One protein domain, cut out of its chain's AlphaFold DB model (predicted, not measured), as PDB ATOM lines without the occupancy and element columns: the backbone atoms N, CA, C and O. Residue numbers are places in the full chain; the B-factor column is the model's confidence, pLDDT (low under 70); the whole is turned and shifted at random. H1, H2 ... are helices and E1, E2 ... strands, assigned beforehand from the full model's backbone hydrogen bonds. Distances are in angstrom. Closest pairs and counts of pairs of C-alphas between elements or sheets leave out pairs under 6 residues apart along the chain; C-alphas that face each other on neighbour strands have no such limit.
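This is residues 8 to 93 of the 100 residues of an uncharacterized protein of Streptomyces sviceus ATCC 29083 (UniProt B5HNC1). One twisted sheet of four strands makes a wall, with helix H1 slantwise over one of its faces and no named element on the other. From the end of H1 a long link folds back to the short helix H2, which lies at one end of the longest axis, away from the sheet. The 86 printed residues hold four named strands and then two named helices, in the order E1, E2, E3, E4, H1, H2; the sheet has the same strand order, all antiparallel. The class is mixed, helices and strands, with 43 residues in named elements. The whole is compact, with a radius of gyration of the C-alphas of 12.6 A, and only just elongated, with spans of 36 by 24 by 21 A.

The sheet is a meander, each strand the antiparallel neighbour of the one before. Edge strand E1, residues 9 to 13, forms a hairpin with E2, residues 23 to 29, at 168 degrees; N 28 and O 9 are 3.3 A apart, within hydrogen-bond range. E2 and E3, residues 33 to 39, form a hairpin at 157 degrees, with N 25 and O 37 within hydrogen-bond range at 2.8 A. E3 and the other edge strand, E4, residues 46 to 51, form a hairpin at 161 degrees, with N 36 and O 50 within hydrogen-bond range at 2.9 A. H1, residues 62 to 75, is on the sheet at a height over the sheet of 10.1 A; the sheet and H1 form two layers, a helix on one face of a sheet. It lies over E2 and only just over E1, on which 3 of its C-alphas fall. On the local plane it runs slantwise to the strands, at 43 degrees to E2. The closest C-alphas of E2 and H1 are those of Ile 24 and Val 73, 7.6 A apart. E3 and H1 are near each other, with 5 pairs of C-alphas within 10 A. H2, residues 90 to 93, is not on the sheet and is apart from H1. In H1 every O i to N i+4 pair is within hydrogen-bond range; H2 is too short for such a pair, and its 1 pair of O i to N i+3 is not within range.

E1 begins at C-alpha 9, (50.181, 27.933, -14.677), and is 12.7 A long. E2 is 19.4 A long, E3 19.1 A and E4 13.9 A. H1 runs 19.7 A from C-alpha 62, (38.176, 30.196, -11.289). H2, 5.3 A long, ends at C-alpha 93, (43.567, 19.487, -13.508).

The C-alphas of Gln 21 and Gln 91, the two farthest apart, are 37.1 A apart. The printed part has no cut. The link from E2 to E3 is tight, and that from H1 to H2, residues 76 to 89, is long. The mean pLDDT of the printed part is 72.1; residues 8 to 22, 43, 58, 86 and 89 to 93 are under 70.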
ATOM      1  N   TYR A   8      54.519  26.189 -14.058       45.72
ATOM      2  CA  TYR A   8      53.944  27.469 -14.442       45.72
ATOM      3  C   TYR A   8      52.508  27.218 -14.885       45.72
ATOM      4  O   TYR A   8      52.265  26.441 -15.810       45.72
ATOM      5  N   MET A   9      51.560  27.864 -14.215       51.22
ATOM      6  CA  MET A   9      50.181  27.933 -14.677       51.22
ATOM      7  C   MET A   9      49.909  29.384 -15.060       51.22
ATOM      8  O   MET A   9      49.881  30.268 -14.206       51.22
ATOM      9  N   THR A  10      49.765  29.629 -16.359       49.38
ATOM     10  CA  THR A  10      49.461  30.954 -16.911       49.38
ATOM     11  C   THR A  10      47.977  30.999 -17.251       49.38
ATOM     12  O   THR A  10      47.530  30.324 -18.177       49.38
ATOM     13  N   LEU A  11      47.214  31.796 -16.502       51.72
ATOM     14  CA  LEU A  11      45.825  32.130 -16.816       51.72
ATOM     15  C   LEU A  11      45.804  33.551 -17.390       51.72
ATOM     16  O   LEU A  11      45.640  34.535 -16.676       51.72
ATOM     17  N   ALA A  12      46.009  33.668 -18.701       49.81
ATOM     18  CA  ALA A  12      45.991  34.961 -19.376       49.81
ATOM     19  C   ALA A  12      44.548  35.386 -19.683       49.81
ATOM     20  O   ALA A  12      43.841  34.709 -20.430       49.81
ATOM     21  N   TRP A  13      44.127  36.527 -19.138       51.75
ATOM     22  CA  TRP A  13      42.837  37.140 -19.435       51.75
ATOM     23  C   TRP A  13      43.039  38.403 -20.275       51.75
ATOM     24  O   TRP A  13      43.576  39.401 -19.809       51.75
ATOM     25  N   ASP A  14      42.604  38.388 -21.531       53.25
ATOM     26  CA  ASP A  14      42.730  39.558 -22.400       53.25
ATOM     27  C   ASP A  14      41.529  40.509 -22.226       53.25
ATOM     28  O   ASP A  14      40.487  40.371 -22.871       53.25
ATOM     29  N   VAL A  15      41.681  41.499 -21.335       51.84
ATOM     30  CA  VAL A  15      40.739  42.624 -21.164       51.84
ATOM     31  C   VAL A  15      40.900  43.735 -22.207       51.84
ATOM     32  O   VAL A  15      40.266  44.778 -22.057       51.84
ATOM     33  N   SER A  16      41.646  43.548 -23.305       47.84
ATOM     34  CA  SER A  16      41.712  44.551 -24.392       47.84
ATOM     35  C   SER A  16      40.335  44.929 -24.967       47.84
ATOM     36  O   SER A  16      40.199  45.933 -25.664       47.84
ATOM     37  N   ARG A  17      39.286  44.157 -24.642       47.56
ATOM     38  CA  ARG A  17      37.883  44.437 -24.981       47.56
ATOM     39  C   ARG A  17      37.094  45.223 -23.928       47.56
ATOM     40  O   ARG A  17      35.995  45.676 -24.233       47.56
ATOM     41  N   THR A  18      37.618  45.417 -22.721       47.72
ATOM     42  CA  THR A  18      36.961  46.170 -21.643       47.72
ATOM     43  C   THR A  18      37.754  47.438 -21.329       47.72
ATOM     44  O   THR A  18      38.610  47.470 -20.451       47.72
ATOM     45  N   SER A  19      37.417  48.504 -22.063       43.03
ATOM     46  CA  SER A  19      37.631  49.916 -21.700       43.03
ATOM     47  C   SER A  19      39.069  50.356 -21.367       43.03
ATOM     48  O   SER A  19      39.399  50.617 -20.211       43.03
ATOM     49  N   GLY A  20      39.891  50.559 -22.403       53.78
ATOM     50  CA  GLY A  20      41.154  51.308 -22.329       53.78
ATOM     51  C   GLY A  20      42.302  50.639 -23.085       53.78
ATOM     52  O   GLY A  20      42.300  49.430 -23.277       53.78
ATOM     53  N   GLN A  21      43.283  51.424 -23.537       58.19
ATOM     54  CA  GLN A  21      44.496  50.902 -24.173       58.19
ATOM     55  C   GLN A  21      45.312  50.093 -23.147       58.19
ATOM     56  O   GLN A  21      45.957  50.685 -22.285       58.19
ATOM     57  N   GLY A  22      45.268  48.760 -23.222       64.94
ATOM     58  CA  GLY A  22      46.057  47.867 -22.365       64.94
ATOM     59  C   GLY A  22      45.294  46.650 -21.837       64.94
ATOM     60  O   GLY A  22      44.084  46.529 -22.022       64.94
ATOM     61  N   GLY A  23      46.019  45.742 -21.180       74.06
ATOM     62  CA  GLY A  23      45.528  44.457 -20.671       74.06
ATOM     63  C   GLY A  23      45.913  44.211 -19.207       74.06
ATOM     64  O   GLY A  23      46.702  44.958 -18.629       74.06
ATOM     65  N   ILE A  24      45.365  43.163 -18.591       76.81
ATOM     66  CA  ILE A  24      45.830  42.643 -17.298       76.81
ATOM     67  C   ILE A  24      46.168  41.174 -17.495       76.81
ATOM     68  O   ILE A  24      45.314  40.404 -17.912       76.81
ATOM     69  N   ARG A  25      47.390  40.769 -17.164       77.75
ATOM     70  CA  ARG A  25      47.779  39.358 -17.136       77.75
ATOM     71  C   ARG A  25      47.839  38.876 -15.697       77.75
ATOM     72  O   ARG A  25      48.387  39.585 -14.861       77.75
ATOM     73  N   LEU A  26      47.292  37.693 -15.432       78.50
ATOM     74  CA  LEU A  26      47.402  36.998 -14.155       78.50
ATOM     75  C   LEU A  26      48.287  35.771 -14.342       78.50
ATOM     76  O   LEU A  26      48.133  35.016 -15.299       78.50
ATOM     77  N   ASP A  27      49.214  35.570 -13.424       76.81
ATOM     78  CA  ASP A  27      50.179  34.485 -13.499       76.81
ATOM     79  C   ASP A  27      50.416  33.919 -12.094       76.81
ATOM     80  O   ASP A  27      50.387  34.652 -11.101       76.81
ATOM     81  N   TRP A  28      50.687  32.617 -12.013       76.69
ATOM     82  CA  TRP A  28      51.151  31.966 -10.792       76.69
ATOM     83  C   TRP A  28      52.627  31.586 -10.913       76.69
ATOM     84  O   TRP A  28      53.036  30.923 -11.871       76.69
ATOM     85  N   GLU A  29      53.420  31.937  -9.902       76.69
ATOM     86  CA  GLU A  29      54.775  31.421  -9.722       76.69
ATOM     87  C   GLU A  29      54.913  30.765  -8.348       76.69
ATOM     88  O   GLU A  29      54.622  31.366  -7.320       76.69
ATOM     89  N   GLU A  30      55.439  29.542  -8.314       71.38
ATOM     90  CA  GLU A  30      55.525  28.704  -7.111       71.38
ATOM     91  C   GLU A  30      56.198  29.383  -5.905       71.38
ATOM     92  O   GLU A  30      55.833  29.125  -4.760       71.38
ATOM     93  N   ARG A  31      57.163  30.283  -6.144       74.94
ATOM     94  CA  ARG A  31      57.890  30.995  -5.082       74.94
ATOM     95  C   ARG A  31      57.252  32.313  -4.656       74.94
ATOM     96  O   ARG A  31      57.517  32.757  -3.541       74.94
ATOM     97  N   GLN A  32      56.494  32.955  -5.540       72.69
ATOM     98  CA  GLN A  32      55.990  34.323  -5.342       72.69
ATOM     99  C   GLN A  32      54.474  34.372  -5.143       72.69
ATOM    100  O   GLN A  32      53.950  35.347  -4.611       72.69
ATOM    101  N   GLY A  33      53.781  33.303  -5.516       79.44
ATOM    102  CA  GLY A  33      52.337  33.226  -5.515       79.44
ATOM    103  C   GLY A  33      51.717  33.786  -6.794       79.44
ATOM    104  O   GLY A  33      52.348  33.804  -7.855       79.44
ATOM    105  N   TRP A  34      50.464  34.231  -6.695       84.50
ATOM    106  CA  TRP A  34      49.781  34.909  -7.792       84.50
ATOM    107  C   TRP A  34      50.317  36.327  -7.940       84.50
ATOM    108  O   TRP A  34      50.532  37.032  -6.952       84.50
ATOM    109  N   TYR A  35      50.471  36.779  -9.175       85.19
ATOM    110  CA  TYR A  35      50.795  38.159  -9.501       85.19
ATOM    111  C   TYR A  35      49.967  38.631 -10.688       85.19
ATOM    112  O   TYR A  35      49.500  37.827 -11.498       85.19
ATOM    113  N   TYR A  36      49.786  39.948 -10.783       83.38
ATOM    114  CA  TYR A  36      49.254  40.567 -11.985       83.38
ATOM    115  C   TYR A  36      50.266  41.503 -12.630       83.38
ATOM    116  O   TYR A  36      51.050  42.181 -11.959       83.38
ATOM    117  N   ALA A  37      50.197  41.559 -13.956       81.88
ATOM    118  CA  ALA A  37      50.882  42.537 -14.776       81.88
ATOM    119  C   ALA A  37      49.852  43.420 -15.489       81.88
ATOM    120  O   ALA A  37      48.982  42.912 -16.195       81.88
ATOM    121  N   LEU A  38      49.950  44.740 -15.326       78.38
ATOM    122  CA  LEU A  38      49.261  45.683 -16.207       78.38
ATOM    123  C   LEU A  38      50.082  45.796 -17.488       78.38
ATOM    124  O   LEU A  38      51.252  46.176 -17.422       78.38
ATOM    125  N   THR A  39      49.489  45.486 -18.634       76.75
ATOM    126  CA  THR A  39      50.176  45.548 -19.925       76.75
ATOM    127  C   THR A  39      49.749  46.773 -20.724       76.75
ATOM    128  O   THR A  39      48.595  47.202 -20.655       76.75
ATOM    129  N   GLY A  40      50.678  47.325 -21.501       70.69
ATOM    130  CA  GLY A  40      50.399  48.353 -22.496       70.69
ATOM    131  C   GLY A  40      49.693  47.791 -23.733       70.69
ATOM    132  O   GLY A  40      49.110  46.707 -23.710       70.69
ATOM    133  N   LEU A  41      49.752  48.536 -24.839       73.00
ATOM    134  CA  LEU A  41      49.184  48.123 -26.132       73.00
ATOM    135  C   LEU A  41      49.804  46.828 -26.671       73.00
ATOM    136  O   LEU A  41      49.145  46.079 -27.388       73.00
ATOM    137  N   ASN A  42      51.065  46.574 -26.327       71.69
ATOM    138  CA  ASN A  42      51.724  45.299 -26.536       71.69
ATOM    139  C   ASN A  42      51.684  44.501 -25.224       71.69
ATOM    140  O   ASN A  42      52.026  45.021 -24.163       71.69
ATOM    141  N   SER A  43      51.305  43.224 -25.289       66.12
ATOM    142  CA  SER A  43      51.241  42.329 -24.128       66.12
ATOM    143  C   SER A  43      52.603  42.064 -23.470       66.12
ATOM    144  O   SER A  43      52.649  41.615 -22.324       66.12
ATOM    145  N   TYR A  44      53.707  42.355 -24.167       70.25
ATOM    146  CA  TYR A  44      55.063  42.305 -23.613       70.25
ATOM    147  C   TYR A  44      55.467  43.582 -22.859       70.25
ATOM    148  O   TYR A  44      56.409  43.535 -22.067       70.25
ATOM    149  N   ASP A  45      54.757  44.697 -23.054       73.06
ATOM    150  CA  ASP A  45      55.034  45.952 -22.353       73.06
ATOM    151  C   ASP A  45      54.375  45.921 -20.974       73.06
ATOM    152  O   ASP A  45      53.184  46.196 -20.834       73.06
ATOM    153  N   VAL A  46      55.142  45.578 -19.938       75.94
ATOM    154  CA  VAL A  46      54.656  45.555 -18.552       75.94
ATOM    155  C   VAL A  46      54.780  46.949 -17.937       75.94
ATOM    156  O   VAL A  46      55.878  47.441 -17.696       75.94
ATOM    157  N   LEU A  47      53.636  47.575 -17.668       75.06
ATOM    158  CA  LEU A  47      53.527  48.901 -17.056       75.06
ATOM    159  C   LEU A  47      53.540  48.843 -15.522       75.06
ATOM    160  O   LEU A  47      54.013  49.769 -14.869       75.06
ATOM    161  N   LEU A  48      53.009  47.765 -14.944       78.44
ATOM    162  CA  LEU A  48      53.014  47.508 -13.503       78.44
ATOM    163  C   LEU A  48      53.063  46.005 -13.262       78.44
ATOM    164  O   LEU A  48      52.423  45.251 -13.989       78.44
ATOM    165  N   TYR A  49      53.774  45.596 -12.218       80.56
ATOM    166  CA  TYR A  49      53.888  44.213 -11.781       80.56
ATOM    167  C   TYR A  49      53.738  44.152 -10.261       80.56
ATOM    168  O   TYR A  49      54.483  44.833  -9.554       80.56
ATOM    169  N   THR A  50      52.781  43.376  -9.751       83.38
ATOM    170  CA  THR A  50      52.592  43.235  -8.299       83.38
ATOM    171  C   THR A  50      51.952  41.907  -7.907       83.38
ATOM    172  O   THR A  50      51.182  41.312  -8.660       83.38
ATOM    173  N   VAL A  51      52.260  41.470  -6.688       83.81
ATOM    174  CA  VAL A  51      51.721  40.257  -6.064       83.81
ATOM    175  C   VAL A  51      50.246  40.452  -5.706       83.81
ATOM    176  O   VAL A  51      49.844  41.522  -5.245       83.81
ATOM    177  N   ILE A  52      49.452  39.399  -5.887       83.81
ATOM    178  CA  ILE A  52      48.046  39.318  -5.489       83.81
ATOM    179  C   ILE A  52      47.972  38.536  -4.184       83.81
ATOM    180  O   ILE A  52      47.906  37.310  -4.165       83.81
ATOM    181  N   THR A  53      47.947  39.252  -3.066       82.38
ATOM    182  CA  THR A  53      47.840  38.636  -1.734       82.38
ATOM    183  C   THR A  53      46.501  37.932  -1.510       82.38
ATOM    184  O   THR A  53      46.422  37.023  -0.683       82.38
ATOM    185  N   ALA A  54      45.475  38.315  -2.276       81.19
ATOM    186  CA  ALA A  54      44.135  37.743  -2.228       81.19
ATOM    187  C   ALA A  54      44.073  36.271  -2.673       81.19
ATOM    188  O   ALA A  54      43.163  35.560  -2.261       81.19
ATOM    189  N   LEU A  55      45.026  35.790  -3.481       82.62
ATOM    190  CA  LEU A  55      45.043  34.419  -3.994       82.62
ATOM    191  C   LEU A  55      46.291  33.691  -3.481       82.62
ATOM    192  O   LEU A  55      47.411  33.942  -3.924       82.62
ATOM    193  N   ARG A  56      46.110  32.774  -2.524       76.19
ATOM    194  CA  ARG A  56      47.222  32.041  -1.883       76.19
ATOM    195  C   ARG A  56      47.475  30.659  -2.486       76.19
ATOM    196  O   ARG A  56      48.529  30.076  -2.240       76.19
ATOM    197  N   THR A  57      46.512  30.113  -3.223       76.50
ATOM    198  CA  THR A  57      46.537  28.725  -3.694       76.50
ATOM    199  C   THR A  57      47.000  28.640  -5.154       76.50
ATOM    200  O   THR A  57      46.572  29.459  -5.962       76.50
ATOM    201  N   PRO A  58      47.837  27.650  -5.535       69.88
ATOM    202  CA  PRO A  58      48.328  27.528  -6.912       69.88
ATOM    203  C   PRO A  58      47.219  27.358  -7.950       69.88
ATOM    204  O   PRO A  58      47.268  27.948  -9.020       69.88
ATOM    205  N   ILE A  59      46.211  26.546  -7.617       71.88
ATOM    206  CA  ILE A  59      44.989  26.388  -8.405       71.88
ATOM    207  C   ILE A  59      43.880  27.057  -7.605       71.88
ATOM    208  O   ILE A  59      43.189  26.416  -6.809       71.88
ATOM    209  N   ALA A  60      43.810  28.375  -7.756       73.94
ATOM    210  CA  ALA A  60      42.721  29.163  -7.219       73.94
ATOM    211  C   ALA A  60      41.414  28.798  -7.928       73.94
ATOM    212  O   ALA A  60      41.415  28.393  -9.092       73.94
ATOM    213  N   ASP A  61      40.312  28.935  -7.203       79.69
ATOM    214  CA  ASP A  61      38.979  28.785  -7.769       79.69
ATOM    215  C   ASP A  61      38.781  29.788  -8.927       79.69
ATOM    216  O   ASP A  61      39.008  30.988  -8.723       79.69
ATOM    217  N   PRO A  62      38.390  29.330 -10.134       73.62
ATOM    218  CA  PRO A  62      38.176  30.196 -11.289       73.62
ATOM    219  C   PRO A  62      37.219  31.366 -11.036       73.62
ATOM    220  O   PRO A  62      37.462  32.455 -11.556       73.62
ATOM    221  N   GLU A  63      36.170  31.182 -10.228       79.94
ATOM    222  CA  GLU A  63      35.236  32.261  -9.877       79.94
ATOM    223  C   GLU A  63      35.935  33.323  -9.025       79.94
ATOM    224  O   GLU A  63      35.805  34.517  -9.276       79.94
ATOM    225  N   ARG A  64      36.786  32.903  -8.082       82.00
ATOM    226  CA  ARG A  64      37.572  33.830  -7.246       82.00
ATOM    227  C   ARG A  64      38.630  34.569  -8.047       82.00
ATOM    228  O   ARG A  64      38.888  35.743  -7.797       82.00
ATOM    229  N   VAL A  65      39.243  33.895  -9.019       79.00
ATOM    230  CA  VAL A  65      40.154  34.539  -9.971       79.00
ATOM    231  C   VAL A  65      39.403  35.599 -10.784       79.00
ATOM    232  O   VAL A  65      39.931  36.696 -10.966       79.00
ATOM    233  N   ALA A  66      38.174  35.308 -11.223       78.31
ATOM    234  CA  ALA A  66      37.337  36.254 -11.955       78.31
ATOM    235  C   ALA A  66      36.927  37.463 -11.098       78.31
ATOM    236  O   ALA A  66      37.082  38.591 -11.561       78.31
ATOM    237  N   ASP A  67      36.509  37.252  -9.846       82.50
ATOM    238  CA  ASP A  67      36.177  38.330  -8.901       82.50
ATOM    239  C   ASP A  67      37.370  39.287  -8.708       82.50
ATOM    240  O   ASP A  67      37.247  40.509  -8.814       82.50
ATOM    241  N   VAL A  68      38.567  38.730  -8.476       82.44
ATOM    242  CA  VAL A  68      39.804  39.513  -8.311       82.44
ATOM    243  C   VAL A  68      40.148  40.276  -9.591       82.44
ATOM    244  O   VAL A  68      40.550  41.442  -9.530       82.44
ATOM    245  N   ALA A  69      39.998  39.635 -10.752       78.25
ATOM    246  CA  ALA A  69      40.236  40.270 -12.041       78.25
ATOM    247  C   ALA A  69      39.263  41.434 -12.277       78.25
ATOM    248  O   ALA A  69      39.689  42.511 -12.693       78.25
ATOM    249  N   GLU A  70      37.978  41.251 -11.983       78.94
ATOM    250  CA  GLU A  70      36.956  42.283 -12.139       78.94
ATOM    251  C   GLU A  70      37.246  43.507 -11.265       78.94
ATOM    252  O   GLU A  70      37.236  44.634 -11.770       78.94
ATOM    253  N   GLU A  71      37.591  43.302  -9.993       81.50
ATOM    254  CA  GLU A  71      37.985  44.377  -9.076       81.50
ATOM    255  C   GLU A  71      39.212  45.151  -9.593       81.50
ATOM    256  O   GLU A  71      39.225  46.389  -9.632       81.50
ATOM    257  N   LEU A  72      40.226  44.430 -10.080       79.44
ATOM    258  CA  LEU A  72      41.432  45.022 -10.659       79.44
ATOM    259  C   LEU A  72      41.145  45.814 -11.937       79.44
ATOM    260  O   LEU A  72      41.759  46.859 -12.165       79.44
ATOM    261  N   VAL A  73      40.230  45.343 -12.782       74.88
ATOM    262  CA  VAL A  73      39.870  46.011 -14.039       74.88
ATOM    263  C   VAL A  73      39.023  47.248 -13.771       74.88
ATOM    264  O   VAL A  73      39.330  48.320 -14.299       74.88
ATOM    265  N   ARG A  74      37.974  47.117 -12.952       75.56
ATOM    266  CA  ARG A  74      36.992  48.182 -12.713       75.56
ATOM    267  C   ARG A  74      37.512  49.266 -11.785       75.56
ATOM    268  O   ARG A  74      37.299  50.446 -12.053       75.56
ATOM    269  N   PHE A  75      38.186  48.877 -10.705       78.56
ATOM    270  CA  PHE A  75      38.540  49.788  -9.616       78.56
ATOM    271  C   PHE A  75      40.046  50.008  -9.474       78.56
ATOM    272  O   PHE A  75      40.456  50.835  -8.660       78.56
ATOM    273  N   ARG A  76      40.874  49.307 -10.268       74.75
ATOM    274  CA  ARG A  76      42.350  49.389 -10.220       74.75
ATOM    275  C   ARG A  76      42.900  49.158  -8.811       74.75
ATOM    276  O   ARG A  76      43.898  49.755  -8.414       74.75
ATOM    277  N   ARG A  77      42.234  48.283  -8.058       77.44
ATOM    278  CA  ARG A  77      42.512  48.013  -6.653       77.44
ATOM    279  C   ARG A  77      42.641  46.510  -6.437       77.44
ATOM    280  O   ARG A  77      41.889  45.733  -7.013       77.44
ATOM    281  N   LEU A  78      43.585  46.118  -5.584       78.94
ATOM    282  CA  LEU A  78      43.655  44.751  -5.087       78.94
ATOM    283  C   LEU A  78      42.555  44.519  -4.039       78.94
ATOM    284  O   LEU A  78      42.402  45.349  -3.131       78.94
ATOM    285  N   PRO A  79      41.807  43.408  -4.127       79.31
ATOM    286  CA  PRO A  79      40.866  43.033  -3.085       79.31
ATOM    287  C   PRO A  79      41.581  42.900  -1.739       79.31
ATOM    288  O   PRO A  79      42.678  42.354  -1.659       79.31
ATOM    289  N   ASP A  80      40.935  43.381  -0.678       78.69
ATOM    290  CA  ASP A  80      41.439  43.275   0.703       78.69
ATOM    291  C   ASP A  80      40.963  41.978   1.392       78.69
ATOM    292  O   ASP A  80      40.959  41.842   2.611       78.69
ATOM    293  N   VAL A  81      40.488  41.023   0.592       79.19
ATOM    294  CA  VAL A  81      40.006  39.716   1.035       79.19
ATOM    295  C   VAL A  81      41.011  38.646   0.626       79.19
ATOM    296  O   VAL A  81      41.520  38.658  -0.492       79.19
ATOM    297  N   GLU A  82      41.303  37.713   1.532       80.62
ATOM    298  CA  GLU A  82      42.143  36.552   1.239       80.62
ATOM    299  C   GLU A  82      41.280  35.317   0.959       80.62
ATOM    300  O   GLU A  82      40.596  34.808   1.850       80.62
ATOM    301  N   TYR A  83      41.379  34.776  -0.254       77.88
ATOM    302  CA  TYR A  83      40.836  33.473  -0.619       77.88
ATOM    303  C   TYR A  83      41.895  32.396  -0.364       77.88
ATOM    304  O   TYR A  83      42.928  32.312  -1.037       77.88
ATOM    305  N   ARG A  84      41.654  31.584   0.670       71.75
ATOM    306  CA  ARG A  84      42.575  30.523   1.117       71.75
ATOM    307  C   ARG A  84      42.189  29.134   0.630       71.75
ATOM    308  O   ARG A  84      43.015  28.227   0.685       71.75
ATOM    309  N   GLU A  85      40.955  28.968   0.176       74.56
ATOM    310  CA  GLU A  85      40.454  27.694  -0.323       74.56
ATOM    311  C   GLU A  85      40.974  27.458  -1.747       74.56
ATOM    312  O   GLU A  85      41.071  28.373  -2.568       74.56
ATOM    313  N   GLY A  86      41.428  26.232  -2.003       67.38
ATOM    314  CA  GLY A  86      41.815  25.798  -3.342       67.38
ATOM    315  C   GLY A  86      40.580  25.373  -4.120       67.38
ATOM    316  O   GLY A  86      39.580  24.998  -3.518       67.38
ATOM    317  N   TRP A  87      40.657  25.404  -5.446       77.06
ATOM    318  CA  TRP A  87      39.556  24.921  -6.273       77.06
ATOM    319  C   TRP A  87      39.293  23.430  -6.024       77.06
ATOM    320  O   TRP A  87      40.221  22.623  -6.117       77.06
ATOM    321  N   ASP A  88      38.042  23.042  -5.778       73.12
ATOM    322  CA  ASP A  88      37.673  21.632  -5.577       73.12
ATOM    323  C   ASP A  88      38.027  20.757  -6.799       73.12
ATOM    324  O   ASP A  88      38.445  19.606  -6.654       73.12
ATOM    325  N   GLY A  89      37.982  21.330  -8.009       68.69
ATOM    326  CA  GLY A  89      38.398  20.681  -9.260       68.69
ATOM    327  C   GLY A  89      39.918  20.570  -9.462       68.69
ATOM    328  O   GLY A  89      40.378  19.991 -10.448       68.69
ATOM    329  N   ALA A  90      40.738  21.084  -8.538       68.06
ATOM    330  CA  ALA A  90      42.196  21.116  -8.684       68.06
ATOM    331  C   ALA A  90      42.827  19.724  -8.852       68.06
ATOM    332  O   ALA A  90      43.870  19.594  -9.497       68.06
ATOM    333  N   GLN A  91      42.211  18.681  -8.286       64.50
ATOM    334  CA  GLN A  91      42.663  17.296  -8.457       64.50
ATOM    335  C   GLN A  91      42.532  16.819  -9.910       64.50
ATOM    336  O   GLN A  91      43.414  16.117 -10.399       64.50
ATOM    337  N   GLU A  92      41.485  17.229 -10.625       64.38
ATOM    338  CA  GLU A  92      41.242  16.814 -12.012       64.38
ATOM    339  C   GLU A  92      42.229  17.475 -12.978       64.38
ATOM    340  O   GLU A  92      42.800  16.803 -13.842       64.38
ATOM    341  N   VAL A  93      42.534  18.758 -12.753       62.03
ATOM    342  CA  VAL A  93      43.567  19.487 -13.508       62.03
ATOM    343  C   VAL A  93      44.956  18.914 -13.256       62.03
ATOM    344  O   VAL A  93      45.705  18.689 -14.206       62.03
TER     345      VAL A  93